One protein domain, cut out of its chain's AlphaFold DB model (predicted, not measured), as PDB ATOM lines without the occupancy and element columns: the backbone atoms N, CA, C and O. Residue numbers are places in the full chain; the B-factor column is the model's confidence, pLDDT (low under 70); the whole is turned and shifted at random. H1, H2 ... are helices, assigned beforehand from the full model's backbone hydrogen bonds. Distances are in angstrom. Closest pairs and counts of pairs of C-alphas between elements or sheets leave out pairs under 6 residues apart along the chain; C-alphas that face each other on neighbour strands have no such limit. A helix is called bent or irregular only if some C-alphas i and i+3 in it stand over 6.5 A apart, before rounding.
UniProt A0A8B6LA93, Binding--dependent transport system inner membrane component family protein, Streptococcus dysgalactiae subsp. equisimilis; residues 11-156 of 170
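AT A GLANCE: This is residues 11 to 156 of the 170 residues of the protein "Binding--dependent transport system inner membrane component family protein" of Streptococcus dysgalactiae subsp. equisimilis (UniProt A0A8B6LA93). A loose rod of three long helices: H4 lies between bent H3 and H6, which meets H4 near one end and spreads from it toward the other, where H5 crosses. Small H1 and H2 pack on H4. The 146 printed residues hold six helices, H1 to H6, and no named strand: all helix, radius of gyration of the C-alphas 19.3 A, spans 64 by 28 by 23 A.

IN THESE COORDINATES: H1, residues 11 to 16, begins at C-alpha 11 (138.248, 155.435, 187.554). H2 is residues 22 to 26. H3, residues 30 to 60, assigned by hydrogen bonds as one helix, is bent, C-alphas 49 and 52 being 6.9 A apart: H3a, 30 to 49, is 28.4 A long; H3b is 52 to 60. H4, residues 70 to 106, is 54.1 A long. H5 is residues 115 to 125. H6, residues 127 to 154, 40.8 A long, ends at C-alpha 154 (159.102, 136.130, 220.842).

HOW THE PARTS SIT: The hub H4 touches H1, H2, H3b and H6, for instance H6 at C-alphas Ala 78 and Val 149, the closest, 6.1 A. H5 and H6 meet only through their link. Every O i to N i+4 pair is within hydrogen-bond range except in H6, 21 of 24.

THE WHOLE: The farthest C-alphas, Met 66 and Gly 108, are 65.1 A apart. The printed part has no cut and no long link; no printed residue is under 70 in pLDDT.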
ATOM      1  N   ASN A  11     137.078 155.035 186.772       90.25
ATOM      2  CA  ASN A  11     138.248 155.435 187.554       90.25
ATOM      3  C   ASN A  11     137.925 156.593 188.509       90.25
ATOM      4  O   ASN A  11     138.448 156.627 189.615       90.25
ATOM      5  N   LYS A  12     137.031 157.515 188.125       90.06
ATOM      6  CA  LYS A  12     136.592 158.598 189.015       90.06
ATOM      7  C   LYS A  12     135.769 158.045 190.180       90.06
ATOM      8  O   LYS A  12     136.021 158.426 191.313       90.06
ATOM      9  N   ALA A  13     134.843 157.121 189.909       88.00
ATOM     10  CA  ALA A  13     134.066 156.445 190.951       88.00
ATOM     11  C   ALA A  13     134.976 155.693 191.940       88.00
ATOM     12  O   ALA A  13     134.793 155.801 193.146       88.00
ATOM     13  N   MET A  14     136.005 155.004 191.430       91.56
ATOM     14  CA  MET A  14     137.003 154.307 192.249       91.56
ATOM     15  C   MET A  14     137.747 155.252 193.199       91.56
ATOM     16  O   MET A  14     137.818 154.977 194.392       91.56
ATOM     17  N   TRP A  15     138.301 156.351 192.677       91.75
ATOM     18  CA  TRP A  15     139.076 157.301 193.478       91.75
ATOM     19  C   TRP A  15     138.216 158.066 194.482       91.75
ATOM     20  O   TRP A  15     138.676 158.350 195.580       91.75
ATOM     21  N   LEU A  16     136.956 158.355 194.147       90.81
ATOM     22  CA  LEU A  16     136.017 158.925 195.113       90.81
ATOM     23  C   LEU A  16     135.770 157.962 196.282       90.81
ATOM     24  O   LEU A  16     135.703 158.405 197.420       90.81
ATOM     25  N   SER A  17     135.721 156.654 196.025       92.62
ATOM     26  CA  SER A  17     135.571 155.627 197.062       92.62
ATOM     27  C   SER A  17     136.822 155.365 197.908       92.62
ATOM     28  O   SER A  17     136.789 154.437 198.710       92.62
ATOM     29  N   VAL A  18     137.890 156.169 197.787       91.69
ATOM     30  CA  VAL A  18     138.927 156.227 198.841       91.69
ATOM     31  C   VAL A  18     138.296 156.608 200.177       91.69
ATOM     32  O   VAL A  18     138.736 156.121 201.206       91.69
ATOM     33  N   ILE A  19     137.240 157.423 200.153       94.25
ATOM     34  CA  ILE A  19     136.304 157.553 201.268       94.25
ATOM     35  C   ILE A  19     135.110 156.647 200.930       94.25
ATOM     36  O   ILE A  19     134.324 156.993 200.030       94.25
ATOM     37  N   PRO A  20     134.976 155.472 201.575       93.31
ATOM     38  CA  PRO A  20     133.893 154.538 201.311       93.31
ATOM     39  C   PRO A  20     132.536 155.241 201.322       93.31
ATOM     40  O   PRO A  20     132.211 156.018 202.213       93.31
ATOM     41  N   GLY A  21     131.747 154.987 200.280       91.94
ATOM     42  CA  GLY A  21     130.427 155.575 200.093       91.94
ATOM     43  C   GLY A  21     130.376 156.752 199.120       91.94
ATOM     44  O   GLY A  21     129.392 156.851 198.389       91.94
ATOM     45  N   LEU A  22     131.425 157.574 198.971       92.31
ATOM     46  CA  LEU A  22     131.389 158.697 198.014       92.31
ATOM     47  C   LEU A  22     131.311 158.236 196.547       92.31
ATOM     48  O   LEU A  22     130.571 158.822 195.755       92.31
ATOM     49  N   GLY A  23     132.024 157.174 196.158       91.12
ATOM     50  CA  GLY A  23     131.908 156.624 194.802       91.12
ATOM     51  C   GLY A  23     130.574 155.909 194.550       91.12
ATOM     52  O   GLY A  23     130.056 155.945 193.435       91.12
ATOM     53  N   GLN A  24     129.954 155.335 195.583       92.31
ATOM     54  CA  GLN A  24     128.604 154.772 195.507       92.31
ATOM     55  C   GLN A  24     127.541 155.876 195.360       92.31
ATOM     56  O   GLN A  24     126.630 155.737 194.541       92.31
ATOM     57  N   LEU A  25     127.702 157.010 196.056       92.75
ATOM     58  CA  LEU A  25     126.881 158.210 195.850       92.75
ATOM     59  C   LEU A  25     127.043 158.769 194.430       92.75
ATOM     60  O   LEU A  25     126.051 159.113 193.789       92.75
ATOM     61  N   TYR A  26     128.271 158.797 193.901       90.88
ATOM     62  CA  TYR A  26     128.541 159.192 192.514       90.88
ATOM     63  C   TYR A  26     127.807 158.296 191.495       90.88
ATOM     64  O   TYR A  26     127.268 158.788 190.501       90.88
ATOM     65  N   ASN A  27     127.698 156.998 191.789       90.19
ATOM     66  CA  ASN A  27     126.929 156.026 191.007       90.19
ATOM     67  C   ASN A  27     125.415 156.044 191.298       90.19
ATOM     68  O   ASN A  27     124.701 155.138 190.875       90.19
ATOM     69  N   LYS A  28     124.903 157.057 192.011       88.62
ATOM     70  CA  LYS A  28     123.485 157.211 192.388       88.62
ATOM     71  C   LYS A  28     122.937 156.115 193.319       88.62
ATOM     72  O   LYS A  28     121.727 156.035 193.515       88.62
ATOM     73  N   GLN A  29     123.793 155.313 193.952       88.88
ATOM     74  CA  GLN A  29     123.390 154.350 194.983       88.88
ATOM     75  C   GLN A  29     123.338 155.041 196.353       88.88
ATOM     76  O   GLN A  29     124.205 154.826 197.199       88.88
ATOM     77  N   ILE A  30     122.329 155.893 196.566       89.75
ATOM     78  CA  ILE A  30     122.249 156.770 197.749       89.75
ATOM     79  C   ILE A  30     122.267 155.985 199.064       89.75
ATOM     80  O   ILE A  30     123.044 156.306 199.959       89.75
ATOM     81  N   VAL A  31     121.463 154.923 199.167       88.94
ATOM     82  CA  VAL A  31     121.359 154.132 200.405       88.94
ATOM     83  C   VAL A  31     122.672 153.412 200.710       88.94
ATOM     84  O   VAL A  31     123.199 153.531 201.812       88.94
ATOM     85  N   LYS A  32     123.234 152.704 199.722       90.31
ATOM     86  CA  LYS A  32     124.512 151.994 199.875       90.31
ATOM     87  C   LYS A  32     125.649 152.963 200.204       90.31
ATOM     88  O   LYS A  32     126.457 152.677 201.080       90.31
ATOM     89  N   GLY A  33     125.687 154.113 199.528       92.75
ATOM     90  CA  GLY A  33     126.654 155.172 199.796       92.75
ATOM     91  C   GLY A  33     126.543 155.724 201.215       92.75
ATOM     92  O   GLY A  33     127.559 155.846 201.890       92.75
ATOM     93  N   GLY A  34     125.322 155.973 201.698       93.44
ATOM     94  CA  GLY A  34     125.072 156.416 203.070       93.44
ATOM     95  C   GLY A  34     125.525 155.403 204.124       93.44
ATOM     96  O   GLY A  34     126.215 155.779 205.065       93.44
ATOM     97  N   ILE A  35     125.210 154.115 203.945       93.25
ATOM     98  CA  ILE A  35     125.643 153.051 204.869       93.25
ATOM     99  C   ILE A  35     127.173 152.967 204.923       93.25
ATOM    100  O   ILE A  35     127.746 152.937 206.009       93.25
ATOM    101  N   LEU A  36     127.840 152.966 203.765       95.31
ATOM    102  CA  LEU A  36     129.303 152.907 203.704       95.31
ATOM    103  C   LEU A  36     129.961 154.144 204.328       95.31
ATOM    104  O   LEU A  36     130.980 153.998 204.995       95.31
ATOM    105  N   LEU A  37     129.358 155.329 204.177       96.50
ATOM    106  CA  LEU A  37     129.825 156.543 204.849       96.50
ATOM    107  C   LEU A  37     129.685 156.451 206.370       96.50
ATOM    108  O   LEU A  37     130.600 156.846 207.082       96.50
ATOM    109  N   VAL A  38     128.573 155.917 206.886       96.94
ATOM    110  CA  VAL A  38     128.406 155.713 208.336       96.94
ATOM    111  C   VAL A  38     129.451 154.734 208.866       96.94
ATOM    112  O   VAL A  38     130.078 155.018 209.881       96.94
ATOM    113  N   VAL A  39     129.688 153.622 208.165       96.75
ATOM    114  CA  VAL A  39     130.741 152.659 208.532       96.75
ATOM    115  C   VAL A  39     132.116 153.329 208.535       96.75
ATOM    116  O   VAL A  39     132.865 153.143 209.485       96.75
ATOM    117  N   PHE A  40     132.420 154.165 207.540       97.38
ATOM    118  CA  PHE A  40     133.670 154.925 207.500       97.38
ATOM    119  C   PHE A  40     133.810 155.901 208.681       97.38
ATOM    120  O   PHE A  40     134.878 156.013 209.270       97.38
ATOM    121  N   LEU A  41     132.737 156.586 209.082       97.31
ATOM    122  CA  LEU A  41     132.772 157.458 210.263       97.31
ATOM    123  C   LEU A  41     132.988 156.668 211.563       97.31
ATOM    124  O   LEU A  41     133.710 157.132 212.442       97.31
ATOM    125  N   LEU A  42     132.388 155.479 211.681       97.56
ATOM    126  CA  LEU A  42     132.620 154.578 212.813       97.56
ATOM    127  C   LEU A  42     134.059 154.058 212.835       97.56
ATOM    128  O   LEU A  42     134.650 153.979 213.906       97.56
ATOM    129  N   GLU A  43     134.632 153.757 211.673       97.44
ATOM    130  CA  GLU A  43     136.045 153.401 211.528       97.44
ATOM    131  C   GLU A  43     136.958 154.544 211.991       97.44
ATOM    132  O   GLU A  43     137.863 154.321 212.788       97.44
ATOM    133  N   LEU A  44     136.703 155.784 211.565       97.25
ATOM    134  CA  LEU A  44     137.488 156.934 212.025       97.25
ATOM    135  C   LEU A  44     137.395 157.122 213.542       97.25
ATOM    136  O   LEU A  44     138.399 157.416 214.190       97.25
ATOM    137  N   LEU A  45     136.200 156.943 214.112       97.88
ATOM    138  CA  LEU A  45     136.003 157.002 215.557       97.88
ATOM    139  C   LEU A  45     136.784 155.890 216.269       97.88
ATOM    140  O   LEU A  45     137.449 156.163 217.265       97.88
ATOM    141  N   GLU A  46     136.729 154.663 215.752       97.56
ATOM    142  CA  GLU A  46     137.485 153.518 216.263       97.56
ATOM    143  C   GLU A  46     138.987 153.815 216.261       97.56
ATOM    144  O   GLU A  46     139.626 153.707 217.307       97.56
ATOM    145  N   ILE A  47     139.530 154.294 215.138       97.50
ATOM    146  CA  ILE A  47     140.959 154.586 215.005       97.50
ATOM    147  C   ILE A  47     141.380 155.657 216.010       97.50
ATOM    148  O   ILE A  47     142.416 155.519 216.652       97.50
ATOM    149  N   VAL A  48     140.597 156.724 216.177       97.62
ATOM    150  CA  VAL A  48     140.960 157.825 217.080       97.62
ATOM    151  C   VAL A  48     140.840 157.422 218.550       97.62
ATOM    152  O   VAL A  48     141.712 157.764 219.348       97.62
ATOM    153  N   VAL A  49     139.775 156.710 218.921       97.06
ATOM    154  CA  VAL A  49     139.455 156.408 220.327       97.06
ATOM    155  C   VAL A  49     140.186 155.165 220.831       97.06
ATOM    156  O   VAL A  49     140.605 155.132 221.986       97.06
ATOM    157  N   LEU A  50     140.332 154.141 219.991       96.00
ATOM    158  CA  LEU A  50     140.899 152.843 220.361       96.00
ATOM    159  C   LEU A  50     142.209 152.570 219.624       96.00
ATOM    160  O   LEU A  50     143.186 152.151 220.247       96.00
ATOM    161  N   GLY A  51     142.251 152.858 218.323       96.69
ATOM    162  CA  GLY A  51     143.358 152.449 217.473       96.69
ATOM    163  C   GLY A  51     144.680 153.143 217.765       96.69
ATOM    164  O   GLY A  51     145.686 152.471 217.988       96.69
ATOM    165  N   ILE A  52     144.692 154.475 217.816       97.00
ATOM    166  CA  ILE A  52     145.892 155.260 218.119       97.00
ATOM    167  C   ILE A  52     146.446 154.867 219.498       97.00
ATOM    168  O   ILE A  52     147.611 154.470 219.541       97.00
ATOM    169  N   PRO A  53     145.654 154.857 220.596       95.75
ATOM    170  CA  PRO A  53     146.139 154.395 221.898       95.75
ATOM    171  C   PRO A  53     146.701 152.967 221.886       95.75
ATOM    172  O   PRO A  53     147.725 152.698 222.519       95.75
ATOM    173  N   ALA A  54     146.061 152.042 221.162       96.38
ATOM    174  CA  ALA A  54     146.518 150.657 221.066       96.38
ATOM    175  C   ALA A  54     147.860 150.539 220.328       96.38
ATOM    176  O   ALA A  54     148.744 149.818 220.788       96.38
ATOM    177  N   LEU A  55     148.049 151.274 219.228       96.50
ATOM    178  CA  LEU A  55     149.314 151.297 218.486       96.50
ATOM    179  C   LEU A  55     150.430 152.001 219.265       96.50
ATOM    180  O   LEU A  55     151.566 151.532 219.262       96.50
ATOM    181  N   THR A  56     150.121 153.091 219.973       94.94
ATOM    182  CA  THR A  56     151.108 153.753 220.840       94.94
ATOM    183  C   THR A  56     151.513 152.858 222.005       94.94
ATOM    184  O   THR A  56     152.689 152.806 222.357       94.94
ATOM    185  N   GLY A  57     150.565 152.111 222.581       92.62
ATOM    186  CA  GLY A  57     150.846 151.118 223.617       92.62
ATOM    187  C   GLY A  57     151.689 149.957 223.092       92.62
ATOM    188  O   GLY A  57     152.604 149.516 223.776       92.62
ATOM    189  N   LEU A  58     151.435 149.502 221.862       93.88
ATOM    190  CA  LEU A  58     152.234 148.459 221.218       93.88
ATOM    191  C   LEU A  58     153.692 148.878 221.027       93.88
ATOM    192  O   LEU A  58     154.589 148.074 221.242       93.88
ATOM    193  N   TYR A  59     153.905 150.120 220.593       91.25
ATOM    194  CA  TYR A  59     155.238 150.657 220.347       91.25
ATOM    195  C   TYR A  59     155.994 150.961 221.645       91.25
ATOM    196  O   TYR A  59     157.191 150.715 221.721       91.25
ATOM    197  N   SER A  60     155.308 151.518 222.646       91.06
ATOM    198  CA  SER A  60     155.952 151.934 223.897       91.06
ATOM    199  C   SER A  60     156.122 150.805 224.907       91.06
ATOM    200  O   SER A  60     157.035 150.884 225.713       91.06
ATOM    201  N   LEU A  61     155.231 149.806 224.911       88.38
ATOM    202  CA  LEU A  61     155.132 148.764 225.943       88.38
ATOM    203  C   LEU A  61     155.046 149.306 227.388       88.38
ATOM    204  O   LEU A  61     155.195 148.550 228.347       88.38
ATOM    205  N   GLY A  62     154.695 150.581 227.558       86.25
ATOM    206  CA  GLY A  62     154.623 151.254 228.854       86.25
ATOM    207  C   GLY A  62     155.920 151.966 229.238       86.25
ATOM    208  O   GLY A  62     156.961 151.823 228.613       86.25
ATOM    209  N   SER A  63     155.844 152.778 230.287       85.81
ATOM    210  CA  SER A  63     156.979 153.560 230.796       85.81
ATOM    211  C   SER A  63     157.121 153.484 232.312       85.81
ATOM    212  O   SER A  63     158.229 153.613 232.832       85.81
ATOM    213  N   VAL A  64     156.021 153.239 233.031       85.06
ATOM    214  CA  VAL A  64     156.006 153.183 234.492       85.06
ATOM    215  C   VAL A  64     155.642 151.768 234.951       85.06
ATOM    216  O   VAL A  64     154.476 151.368 234.854       85.06
ATOM    217  N   PRO A  65     156.607 150.994 235.490       80.81
ATOM    218  CA  PRO A  65     156.325 149.699 236.101       80.81
ATOM    219  C   PRO A  65     155.258 149.822 237.194       80.81
ATOM    220  O   PRO A  65     155.157 150.849 237.862       80.81
ATOM    221  N   MET A  66     154.469 148.767 237.397       76.50
ATOM    222  CA  MET A  66     153.321 148.680 238.317       76.50
ATOM    223  C   MET A  66     152.085 149.505 237.937       76.50
ATOM    224  O   MET A  66     151.002 149.197 238.433       76.50
ATOM    225  N   GLN A  67     152.212 150.516 237.073       80.94
ATOM    226  CA  GLN A  67     151.072 151.253 236.515       80.94
ATOM    227  C   GLN A  67     150.706 150.724 235.130       80.94
ATOM    228  O   GLN A  67     149.537 150.448 234.855       80.94
ATOM    229  N   ASP A  68     151.714 150.529 234.282       85.81
ATOM    230  CA  ASP A  68     151.532 150.039 232.927       85.81
ATOM    231  C   ASP A  68     151.572 148.510 232.873       85.81
ATOM    232  O   ASP A  68     152.400 147.846 233.502       85.81
ATOM    233  N   HIS A  69     150.674 147.938 232.072       88.06
ATOM    234  CA  HIS A  69     150.627 146.501 231.821       88.06
ATOM    235  C   HIS A  69     151.043 146.214 230.377       88.06
ATOM    236  O   HIS A  69     150.200 146.039 229.493       88.06
ATOM    237  N   SER A  70     152.354 146.140 230.152       88.81
ATOM    238  CA  SER A  70     152.990 145.943 228.839       88.81
ATOM    239  C   SER A  70     152.403 144.769 228.043       88.81
ATOM    240  O   SER A  70     152.098 144.918 226.862       88.81
ATOM    241  N   LEU A  71     152.109 143.634 228.694       90.06
ATOM    242  CA  LEU A  71     151.449 142.494 228.039       90.06
ATOM    243  C   LEU A  71     150.054 142.850 227.488       90.06
ATOM    244  O   LEU A  71     149.708 142.460 226.376       90.06
ATOM    245  N   PHE A  72     149.244 143.617 228.225       91.12
ATOM    246  CA  PHE A  72     147.937 144.057 227.731       91.12
ATOM    247  C   PHE A  72     148.065 145.095 226.621       91.12
ATOM    248  O   PHE A  72     147.242 145.096 225.709       91.12
ATOM    249  N   MET A  73     149.079 145.959 226.672       93.62
ATOM    250  CA  MET A  73     149.366 146.899 225.589       93.62
ATOM    251  C   MET A  73     149.759 146.162 224.304       93.62
ATOM    252  O   MET A  73     149.200 146.453 223.248       93.62
ATOM    253  N   LEU A  74     150.618 145.143 224.410       94.75
ATOM    254  CA  LEU A  74     151.000 144.269 223.301       94.75
ATOM    255  C   LEU A  74     149.779 143.561 222.705       94.75
ATOM    256  O   LEU A  74     149.572 143.603 221.495       94.75
ATOM    257  N   ILE A  75     148.926 142.965 223.544       94.38
ATOM    258  CA  ILE A  75     147.713 142.268 223.094       94.38
ATOM    259  C   ILE A  75     146.741 143.227 222.389       94.38
ATOM    260  O   ILE A  75     146.253 142.918 221.299       94.38
ATOM    261  N   LYS A  76     146.469 144.399 222.978       95.12
ATOM    262  CA  LYS A  76     145.602 145.425 222.370       95.12
ATOM    263  C   LYS A  76     146.173 145.911 221.038       95.12
ATOM    264  O   LYS A  76     145.439 146.027 220.064       95.12
ATOM    265  N   GLY A  77     147.481 146.132 220.984       96.12
ATOM    266  CA  GLY A  77     148.201 146.498 219.775       96.12
ATOM    267  C   GLY A  77     148.106 145.454 218.668       96.12
ATOM    268  O   GLY A  77     147.772 145.782 217.533       96.12
ATOM    269  N   ALA A  78     148.349 144.185 219.000       96.25
ATOM    270  CA  ALA A  78     148.240 143.068 218.067       96.25
ATOM    271  C   ALA A  78     146.822 142.953 217.488       96.25
ATOM    272  O   ALA A  78     146.648 142.784 216.281       96.25
ATOM    273  N   MET A  79     145.804 143.104 218.340       95.94
ATOM    274  CA  MET A  79     144.407 143.159 217.910       95.94
ATOM    275  C   MET A  79     144.175 144.326 216.939       95.94
ATOM    276  O   MET A  79     143.554 144.133 215.892       95.94
ATOM    277  N   GLN A  80     144.736 145.503 217.233       97.62
ATOM    278  CA  GLN A  80     144.598 146.676 216.374       97.62
ATOM    279  C   GLN A  80     145.249 146.499 215.001       97.62
ATOM    280  O   GLN A  80     144.683 146.931 214.001       97.62
ATOM    281  N   LEU A  81     146.405 145.836 214.917       97.25
ATOM    282  CA  LEU A  81     147.052 145.551 213.632       97.25
ATOM    283  C   LEU A  81     146.151 144.715 212.710       97.25
ATOM    284  O   LEU A  81     146.080 144.977 211.509       97.25
ATOM    285  N   ILE A  82     145.431 143.740 213.272       96.81
ATOM    286  CA  ILE A  82     144.471 142.919 212.521       96.81
ATOM    287  C   ILE A  82     143.287 143.772 212.057       96.81
ATOM    288  O   ILE A  82     142.910 143.705 210.887       96.81
ATOM    289  N   ILE A  83     142.727 144.599 212.943       97.00
ATOM    290  CA  ILE A  83     141.609 145.500 212.621       97.00
ATOM    291  C   ILE A  83     141.997 146.472 211.496       97.00
ATOM    292  O   ILE A  83     141.270 146.590 210.512       97.00
ATOM    293  N   LEU A  84     143.180 147.087 211.569       97.00
ATOM    294  CA  LEU A  84     143.694 147.971 210.519       97.00
ATOM    295  C   LEU A  84     143.847 147.251 209.174       97.00
ATOM    296  O   LEU A  84     143.480 147.799 208.134       97.00
ATOM    297  N   ALA A  85     144.340 146.010 209.172       96.56
ATOM    298  CA  ALA A  85     144.423 145.218 207.947       96.56
ATOM    299  C   ALA A  85     143.030 144.959 207.342       96.56
ATOM    300  O   ALA A  85     142.855 145.058 206.123       96.56
ATOM    301  N   LEU A  86     142.022 144.685 208.177       96.31
ATOM    302  CA  LEU A  86     140.634 144.524 207.738       96.31
ATOM    303  C   LEU A  86     140.057 145.826 207.166       96.31
ATOM    304  O   LEU A  86     139.383 145.775 206.136       96.31
ATOM    305  N   PHE A  87     140.361 146.985 207.755       96.75
ATOM    306  CA  PHE A  87     139.960 148.289 207.215       96.75
ATOM    307  C   PHE A  87     140.571 148.580 205.846       96.75
ATOM    308  O   PHE A  87     139.867 149.034 204.938       96.75
ATOM    309  N   VAL A  88     141.849 148.245 205.646       97.06
ATOM    310  CA  VAL A  88     142.493 148.354 204.329       97.06
ATOM    311  C   VAL A  88     141.781 147.465 203.307       97.06
ATOM    312  O   VAL A  88     141.457 147.921 202.209       97.06
ATOM    313  N   ILE A  89     141.478 146.211 203.657       96.12
ATOM    314  CA  ILE A  89     140.732 145.300 202.776       96.12
ATOM    315  C   ILE A  89     139.345 145.872 202.459       96.12
ATOM    316  O   ILE A  89     138.947 145.892 201.292       96.12
ATOM    317  N   PHE A  90     138.630 146.374 203.466       96.25
ATOM    318  CA  PHE A  90     137.320 147.004 203.309       96.25
ATOM    319  C   PHE A  90     137.365 148.176 202.320       96.25
ATOM    320  O   PHE A  90     136.570 148.206 201.376       96.25
ATOM    321  N   HIS A  91     138.341 149.078 202.454       96.50
ATOM    322  CA  HIS A  91     138.550 150.195 201.533       96.50
ATOM    323  C   HIS A  91     138.815 149.722 200.101       96.50
ATOM    324  O   HIS A  91     138.164 150.178 199.156       96.50
ATOM    325  N   LEU A  92     139.715 148.752 199.916       96.62
ATOM    326  CA  LEU A  92     140.017 148.196 198.595       96.62
ATOM    327  C   LEU A  92     138.782 147.556 197.945       96.62
ATOM    328  O   LEU A  92     138.562 147.716 196.740       96.62
ATOM    329  N   VAL A  93     137.960 146.850 198.727       95.19
ATOM    330  CA  VAL A  93     136.699 146.260 198.259       95.19
ATOM    331  C   VAL A  93     135.691 147.352 197.897       95.19
ATOM    332  O   VAL A  93     135.122 147.294 196.807       95.19
ATOM    333  N   ALA A  94     135.519 148.382 198.729       95.38
ATOM    334  CA  ALA A  94     134.611 149.501 198.467       95.38
ATOM    335  C   ALA A  94     134.999 150.297 197.206       95.38
ATOM    336  O   ALA A  94     134.129 150.679 196.416       95.38
ATOM    337  N   MET A  95     136.299 150.498 196.971       94.88
ATOM    338  CA  MET A  95     136.827 151.129 195.756       94.88
ATOM    339  C   MET A  95     136.579 150.278 194.505       94.88
ATOM    340  O   MET A  95     136.150 150.794 193.466       94.88
ATOM    341  N   ARG A  96     136.842 148.966 194.588       95.00
ATOM    342  CA  ARG A  96     136.591 148.020 193.489       95.00
ATOM    343  C   ARG A  96     135.105 147.935 193.153       95.00
ATOM    344  O   ARG A  96     134.758 147.944 191.973       95.00
ATOM    345  N   ASP A  97     134.250 147.910 194.168       93.19
ATOM    346  CA  ASP A  97     132.796 147.915 194.033       93.19
ATOM    347  C   ASP A  97     132.305 149.151 193.265       93.19
ATOM    348  O   ASP A  97     131.637 149.007 192.242       93.19
ATOM    349  N   ALA A  98     132.718 150.359 193.661       93.12
ATOM    350  CA  ALA A  98     132.314 151.585 192.971       93.12
ATOM    351  C   ALA A  98     132.772 151.624 191.504       93.12
ATOM    352  O   ALA A  98     132.027 152.071 190.626       93.12
ATOM    353  N   LYS A  99     133.974 151.110 191.210       93.06
ATOM    354  CA  LYS A  99     134.467 150.978 189.832       93.06
ATOM    355  C   LYS A  99     133.614 150.010 189.013       93.06
ATOM    356  O   LYS A  99     133.265 150.311 187.871       93.06
ATOM    357  N   LEU A 100     133.321 148.839 189.579       91.75
ATOM    358  CA  LEU A 100     132.574 147.784 188.902       91.75
ATOM    359  C   LEU A 100     131.139 148.229 188.621       91.75
ATOM    360  O   LEU A 100     130.670 148.073 187.497       91.75
ATOM    361  N   VAL A 101     130.484 148.849 189.603       91.56
ATOM    362  CA  VAL A 101     129.132 149.394 189.460       91.56
ATOM    363  C   VAL A 101     129.084 150.455 188.359       91.56
ATOM    364  O   VAL A 101     128.246 150.361 187.466       91.56
ATOM    365  N   ALA A 102     130.016 151.413 188.350       90.44
ATOM    366  CA  ALA A 102     130.072 152.443 187.308       90.44
ATOM    367  C   ALA A 102     130.214 151.833 185.902       90.44
ATOM    368  O   ALA A 102     129.577 152.284 184.950       90.44
ATOM    369  N   ARG A 103     131.025 150.777 185.770       91.56
ATOM    370  CA  ARG A 103     131.182 150.040 184.512       91.56
ATOM    371  C   ARG A 103     129.895 149.314 184.112       91.56
ATOM    372  O   ARG A 103     129.488 149.415 182.962       91.56
ATOM    373  N   GLN A 104     129.239 148.627 185.045       90.00
ATOM    374  CA  GLN A 104     127.982 147.917 184.792       90.00
ATOM    375  C   GLN A 104     126.856 148.867 184.367       90.00
ATOM    376  O   GLN A 104     126.123 148.547 183.435       90.00
ATOM    377  N   MET A 105     126.760 150.050 184.986       88.19
ATOM    378  CA  MET A 105     125.801 151.085 184.586       88.19
ATOM    379  C   MET A 105     126.052 151.568 183.152       88.19
ATOM    380  O   MET A 105     125.106 151.704 182.382       88.19
ATOM    381  N   ASN A 106     127.316 151.775 182.767       89.56
ATOM    382  CA  ASN A 106     127.668 152.158 181.395       89.56
ATOM    383  C   ASN A 106     127.378 151.054 180.370       89.56
ATOM    384  O   ASN A 106     127.053 151.351 179.227       89.56
ATOM    385  N   GLU A 107     127.499 149.789 180.774       89.44
ATOM    386  CA  GLU A 107     127.151 148.617 179.961       89.44
ATOM    387  C   GLU A 107     125.625 148.378 179.889       89.44
ATOM    388  O   GLU A 107     125.189 147.405 179.278       89.44
ATOM    389  N   GLY A 108     124.802 149.229 180.519       84.00
ATOM    390  CA  GLY A 108     123.340 149.106 180.535       84.00
ATOM    391  C   GLY A 108     122.814 147.958 181.403       84.00
ATOM    392  O   GLY A 108     121.641 147.596 181.306       84.00
ATOM    393  N   LYS A 109     123.658 147.364 182.255       85.25
ATOM    394  CA  LYS A 109     123.250 146.286 183.164       85.25
ATOM    395  C   LYS A 109     122.392 146.853 184.295       85.25
ATOM    396  O   LYS A 109     122.673 147.930 184.818       85.25
ATOM    397  N   LYS A 110     121.369 146.099 184.713       79.56
ATOM    398  CA  LYS A 110     120.535 146.465 185.866       79.56
ATOM    399  C   LYS A 110     121.379 146.393 187.141       79.56
ATOM    400  O   LYS A 110     121.834 145.317 187.523       79.56
ATOM    401  N   VAL A 111     121.582 147.540 187.780       82.00
ATOM    402  CA  VAL A 111     122.277 147.666 189.065       82.00
ATOM    403  C   VAL A 111     121.239 148.007 190.139       82.00
ATOM    404  O   VAL A 111     120.411 148.885 189.892       82.00
ATOM    405  N   PRO A 112     121.268 147.362 191.320       80.94
ATOM    406  CA  PRO A 112     120.387 147.732 192.420       80.94
ATOM    407  C   PRO A 112     120.718 149.152 192.891       80.94
ATOM    408  O   PRO A 112     121.854 149.442 193.275       80.94
ATOM    409  N   VAL A 113     119.734 150.048 192.839       79.19
ATOM    410  CA  VAL A 113     119.882 151.455 193.257       79.19
ATOM    411  C   VAL A 113     119.105 151.750 194.535       79.19
ATOM    412  O   VAL A 113     119.493 152.626 195.308       79.19
ATOM    413  N   THR A 114     118.043 150.986 194.798       83.12
ATOM    414  CA  THR A 114     117.222 151.118 196.005       83.12
ATOM    415  C   THR A 114     117.630 150.138 197.108       83.12
ATOM    416  O   THR A 114     118.263 149.108 196.862       83.12
ATOM    417  N   ALA A 115     117.236 150.441 198.353       79.00
ATOM    418  CA  ALA A 115     117.458 149.564 199.506       79.00
ATOM    419  C   ALA A 115     116.824 148.181 199.303       79.00
ATOM    420  O   ALA A 115     117.461 147.169 199.571       79.00
ATOM    421  N   LYS A 116     115.592 148.151 198.779       83.56
ATOM    422  CA  LYS A 116     114.840 146.918 198.534       83.56
ATOM    423  C   LYS A 116     115.553 146.022 197.523       83.56
ATOM    424  O   LYS A 116     115.805 144.863 197.823       83.56
ATOM    425  N   GLU A 117     115.955 146.582 196.382       82.81
ATOM    426  CA  GLU A 117     116.699 145.843 195.354       82.81
ATOM    427  C   GLU A 117     118.066 145.375 195.860       82.81
ATOM    428  O   GLU A 117     118.534 144.298 195.495       82.81
ATOM    429  N   THR A 118     118.721 146.174 196.709       82.75
ATOM    430  CA  THR A 118     119.996 145.788 197.327       82.75
ATOM    431  C   THR A 118     119.798 144.600 198.265       82.75
ATOM    432  O   THR A 118     120.572 143.649 198.200       82.75
ATOM    433  N   LEU A 119     118.748 144.617 199.091       83.38
ATOM    434  CA  LEU A 119     118.431 143.525 200.013       83.38
ATOM    435  C   LEU A 119     118.069 142.239 199.264       83.38
ATOM    436  O   LEU A 119     118.577 141.174 199.593       83.38
ATOM    437  N   GLU A 120     117.239 142.351 198.228       85.88
ATOM    438  CA  GLU A 120     116.851 141.241 197.354       85.88
ATOM    439  C   GLU A 120     118.079 140.646 196.654       85.88
ATOM    440  O   GLU A 120     118.290 139.439 196.683       85.88
ATOM    441  N   THR A 121     118.983 141.494 196.154       84.44
ATOM    442  CA  THR A 121     120.248 141.042 195.554       84.44
ATOM    443  C   THR A 121     121.144 140.323 196.568       84.44
ATOM    444  O   THR A 121     121.761 139.310 196.234       84.44
ATOM    445  N   ILE A 122     121.236 140.827 197.804       84.50
ATOM    446  CA  ILE A 122     121.990 140.165 198.879       84.50
ATOM    447  C   ILE A 122     121.344 138.823 199.226       84.50
ATOM    448  O   ILE A 122     122.060 137.853 199.438       84.50
ATOM    449  N   TYR A 123     120.020 138.727 199.246       85.38
ATOM    450  CA  TYR A 123     119.336 137.472 199.530       85.38
ATOM    451  C   TYR A 123     119.531 136.439 198.409       85.38
ATOM    452  O   TYR A 123     119.905 135.303 198.679       85.38
ATOM    453  N   GLU A 124     119.365 136.835 197.147       86.12
ATOM    454  CA  GLU A 124     119.463 135.919 196.003       86.12
ATOM    455  C   GLU A 124     120.903 135.506 195.672       86.12
ATOM    456  O   GLU A 124     121.162 134.356 195.319       86.12
ATOM    457  N   LYS A 125     121.849 136.450 195.736       84.38
ATOM    458  CA  LYS A 125     123.233 136.259 195.255       84.38
ATOM    459  C   LYS A 125     124.280 136.409 196.352       84.38
ATOM    460  O   LYS A 125     125.408 135.946 196.199       84.38
ATOM    461  N   GLY A 126     123.926 137.089 197.439       83.06
ATOM    462  CA  GLY A 126     124.811 137.416 198.556       83.06
ATOM    463  C   GLY A 126     124.716 136.460 199.747       83.06
ATOM    464  O   GLY A 126     125.575 136.534 200.622       83.06
ATOM    465  N   PHE A 127     123.725 135.563 199.796       87.44
ATOM    466  CA  PHE A 127     123.471 134.720 200.968       87.44
ATOM    467  C   PHE A 127     124.685 133.880 201.393       87.44
ATOM    468  O   PHE A 127     125.021 133.906 202.579       87.44
ATOM    469  N   PRO A 128     125.430 133.225 200.473       90.56
ATOM    470  CA  PRO A 128     126.664 132.542 200.852       90.56
ATOM    471  C   PRO A 128     127.673 133.492 201.506       90.56
ATOM    472  O   PRO A 128     128.254 133.165 202.534       90.56
ATOM    473  N   TYR A 129     127.844 134.700 200.963       88.62
ATOM    474  CA  TYR A 129     128.775 135.693 201.502       88.62
ATOM    475  C   TYR A 129     128.362 136.190 202.891       88.62
ATOM    476  O   TYR A 129     129.234 136.418 203.725       88.62
ATOM    477  N   LEU A 130     127.059 136.301 203.166       88.06
ATOM    478  CA  LEU A 130     126.547 136.709 204.476       88.06
ATOM    479  C   LEU A 130     126.957 135.734 205.590       88.06
ATOM    480  O   LEU A 130     127.200 136.165 206.711       88.06
ATOM    481  N   LEU A 131     127.060 134.439 205.278       91.00
ATOM    482  CA  LEU A 131     127.509 133.407 206.219       91.00
ATOM    483  C   LEU A 131     129.035 133.277 206.245       91.00
ATOM    484  O   LEU A 131     129.641 133.092 207.299       91.00
ATOM    485  N   ILE A 132     129.665 133.392 205.078       93.50
ATOM    486  CA  ILE A 132     131.102 133.191 204.905       93.50
ATOM    487  C   ILE A 132     131.914 134.327 205.544       93.50
ATOM    488  O   ILE A 132     132.907 134.059 206.213       93.50
ATOM    489  N   ILE A 133     131.507 135.589 205.376       92.44
ATOM    490  CA  ILE A 133     132.226 136.754 205.924       92.44
ATOM    491  C   ILE A 133     132.401 136.676 207.455       92.44
ATOM    492  O   ILE A 133     133.545 136.771 207.903       92.44
ATOM    493  N   PRO A 134     131.349 136.482 208.279       92.38
ATOM    494  CA  PRO A 134     131.517 136.384 209.729       92.38
ATOM    495  C   PRO A 134     132.312 135.140 210.140       92.38
ATOM    496  O   PRO A 134     133.078 135.209 211.099       92.38
ATOM    497  N   ALA A 135     132.196 134.030 209.400       95.56
ATOM    498  CA  ALA A 135     133.010 132.842 209.644       95.56
ATOM    499  C   ALA A 135     134.504 133.130 209.429       95.56
ATOM    500  O   ALA A 135     135.314 132.836 210.306       95.56
ATOM    501  N   TYR A 136     134.876 133.772 208.316       94.25
ATOM    502  CA  TYR A 136     136.265 134.167 208.074       94.25
ATOM    503  C   TYR A 136     136.759 135.199 209.080       94.25
ATOM    504  O   TYR A 136     137.896 135.091 209.524       94.25
ATOM    505  N   LEU A 137     135.920 136.155 209.488       93.88
ATOM    506  CA  LEU A 137     136.275 137.113 210.532       93.88
ATOM    507  C   LEU A 137     136.618 136.387 211.843       93.88
ATOM    508  O   LEU A 137     137.680 136.620 212.419       93.88
ATOM    509  N   ALA A 138     135.768 135.451 212.273       95.69
ATOM    510  CA  ALA A 138     136.022 134.629 213.453       95.69
ATOM    511  C   ALA A 138     137.296 133.782 213.302       95.69
ATOM    512  O   ALA A 138     138.095 133.716 214.231       95.69
ATOM    513  N   MET A 139     137.535 133.189 212.129       96.38
ATOM    514  CA  MET A 139     138.760 132.434 211.846       96.38
ATOM    515  C   MET A 139     140.014 133.311 211.900       96.38
ATOM    516  O   MET A 139     141.026 132.885 212.450       96.38
ATOM    517  N   THR A 140     139.961 134.538 211.373       93.38
ATOM    518  CA  THR A 140     141.066 135.502 211.463       93.38
ATOM    519  C   THR A 140     141.428 135.755 212.925       93.38
ATOM    520  O   THR A 140     142.595 135.618 213.283       93.38
ATOM    521  N   PHE A 141     140.455 136.023 213.797       93.88
ATOM    522  CA  PHE A 141     140.731 136.195 215.228       93.88
ATOM    523  C   PHE A 141     141.120 134.890 215.936       93.88
ATOM    524  O   PHE A 141     141.951 134.912 216.831       93.88
ATOM    525  N   ALA A 142     140.583 133.736 215.555       95.75
ATOM    526  CA  ALA A 142     140.938 132.473 216.202       95.75
ATOM    527  C   ALA A 142     142.355 131.992 215.839       95.75
ATOM    528  O   ALA A 142     142.996 131.319 216.641       95.75
ATOM    529  N   ILE A 143     142.840 132.318 214.637       96.38
ATOM    530  CA  ILE A 143     144.104 131.796 214.098       96.38
ATOM    531  C   ILE A 143     145.193 132.868 214.099       96.38
ATOM    532  O   ILE A 143     146.267 132.664 214.661       96.38
ATOM    533  N   ILE A 144     144.938 134.016 213.467       95.06
ATOM    534  CA  ILE A 144     145.969 135.036 213.234       95.06
ATOM    535  C   ILE A 144     146.323 135.741 214.538       95.06
ATOM    536  O   ILE A 144     147.498 135.988 214.787       95.06
ATOM    537  N   PHE A 145     145.341 136.034 215.391       94.94
ATOM    538  CA  PHE A 145     145.600 136.765 216.630       94.94
ATOM    539  C   PHE A 145     146.515 136.006 217.609       94.94
ATOM    540  O   PHE A 145     147.527 136.593 217.996       94.94
ATOM    541  N   PRO A 146     146.287 134.718 217.952       94.81
ATOM    542  CA  PRO A 146     147.223 133.980 218.803       94.81
ATOM    543  C   PRO A 146     148.628 133.880 218.205       94.81
ATOM    544  O   PRO A 146     149.616 134.044 218.920       94.81
ATOM    545  N   VAL A 147     148.728 133.658 216.889       96.62
ATOM    546  CA  VAL A 147     150.018 133.579 216.186       96.62
ATOM    547  C   VAL A 147     150.754 134.915 216.242       96.62
ATOM    548  O   VAL A 147     151.939 134.944 216.559       96.62
ATOM    549  N   LEU A 148     150.058 136.025 215.985       95.38
ATOM    550  CA  LEU A 148     150.643 137.362 215.997       95.38
ATOM    551  C   LEU A 148     151.121 137.753 217.398       95.38
ATOM    552  O   LEU A 148     152.237 138.243 217.541       95.38
ATOM    553  N   VAL A 149     150.316 137.497 218.434       94.25
ATOM    554  CA  VAL A 149     150.715 137.740 219.829       94.25
ATOM    555  C   VAL A 149     151.937 136.898 220.195       94.25
ATOM    556  O   VAL A 149     152.887 137.428 220.760       94.25
ATOM    557  N   THR A 150     151.956 135.614 219.826       94.25
ATOM    558  CA  THR A 150     153.104 134.725 220.086       94.25
ATOM    559  C   THR A 150     154.368 135.225 219.386       94.25
ATOM    560  O   THR A 150     155.440 135.235 219.985       94.25
ATOM    561  N   LEU A 151     154.246 135.685 218.137       95.00
ATOM    562  CA  LEU A 151     155.354 136.267 217.384       95.00
ATOM    563  C   LEU A 151     155.885 137.532 218.062       95.00
ATOM    564  O   LEU A 151     157.091 137.661 218.229       95.00
ATOM    565  N   LEU A 152     155.004 138.447 218.476       93.25
ATOM    566  CA  LEU A 152     155.395 139.676 219.170       93.25
ATOM    567  C   LEU A 152     156.075 139.375 220.509       93.25
ATOM    568  O   LEU A 152     157.115 139.954 220.795       93.25
ATOM    569  N   ILE A 153     155.547 138.421 221.285       92.19
ATOM    570  CA  ILE A 153     156.167 137.960 222.536       92.19
ATOM    571  C   ILE A 153     157.571 137.403 222.286       92.19
ATOM    572  O   ILE A 153     158.470 137.668 223.077       92.19
ATOM    573  N   ALA A 154     157.788 136.678 221.185       91.75
ATOM    574  CA  ALA A 154     159.102 136.130 220.842       91.75
ATOM    575  C   ALA A 154     160.169 137.210 220.575       91.75
ATOM    576  O   ALA A 154     161.359 136.911 220.645       91.75
ATOM    577  N   PHE A 155     159.757 138.450 220.289       89.00
ATOM    578  CA  PHE A 155     160.641 139.612 220.174       89.00
ATOM    579  C   PHE A 155     160.738 140.437 221.463       89.00
ATOM    580  O   PHE A 155     161.361 141.490 221.439       89.00
ATOM    581  N   THR A 156     160.147 139.968 222.564       88.44
ATOM    582  CA  THR A 156     160.203 140.638 223.871       88.44
ATOM    583  C   THR A 156     160.969 139.811 224.899       88.44
ATOM    584  O   THR A 156     161.123 138.596 224.761       88.44
TER     585      THR A 156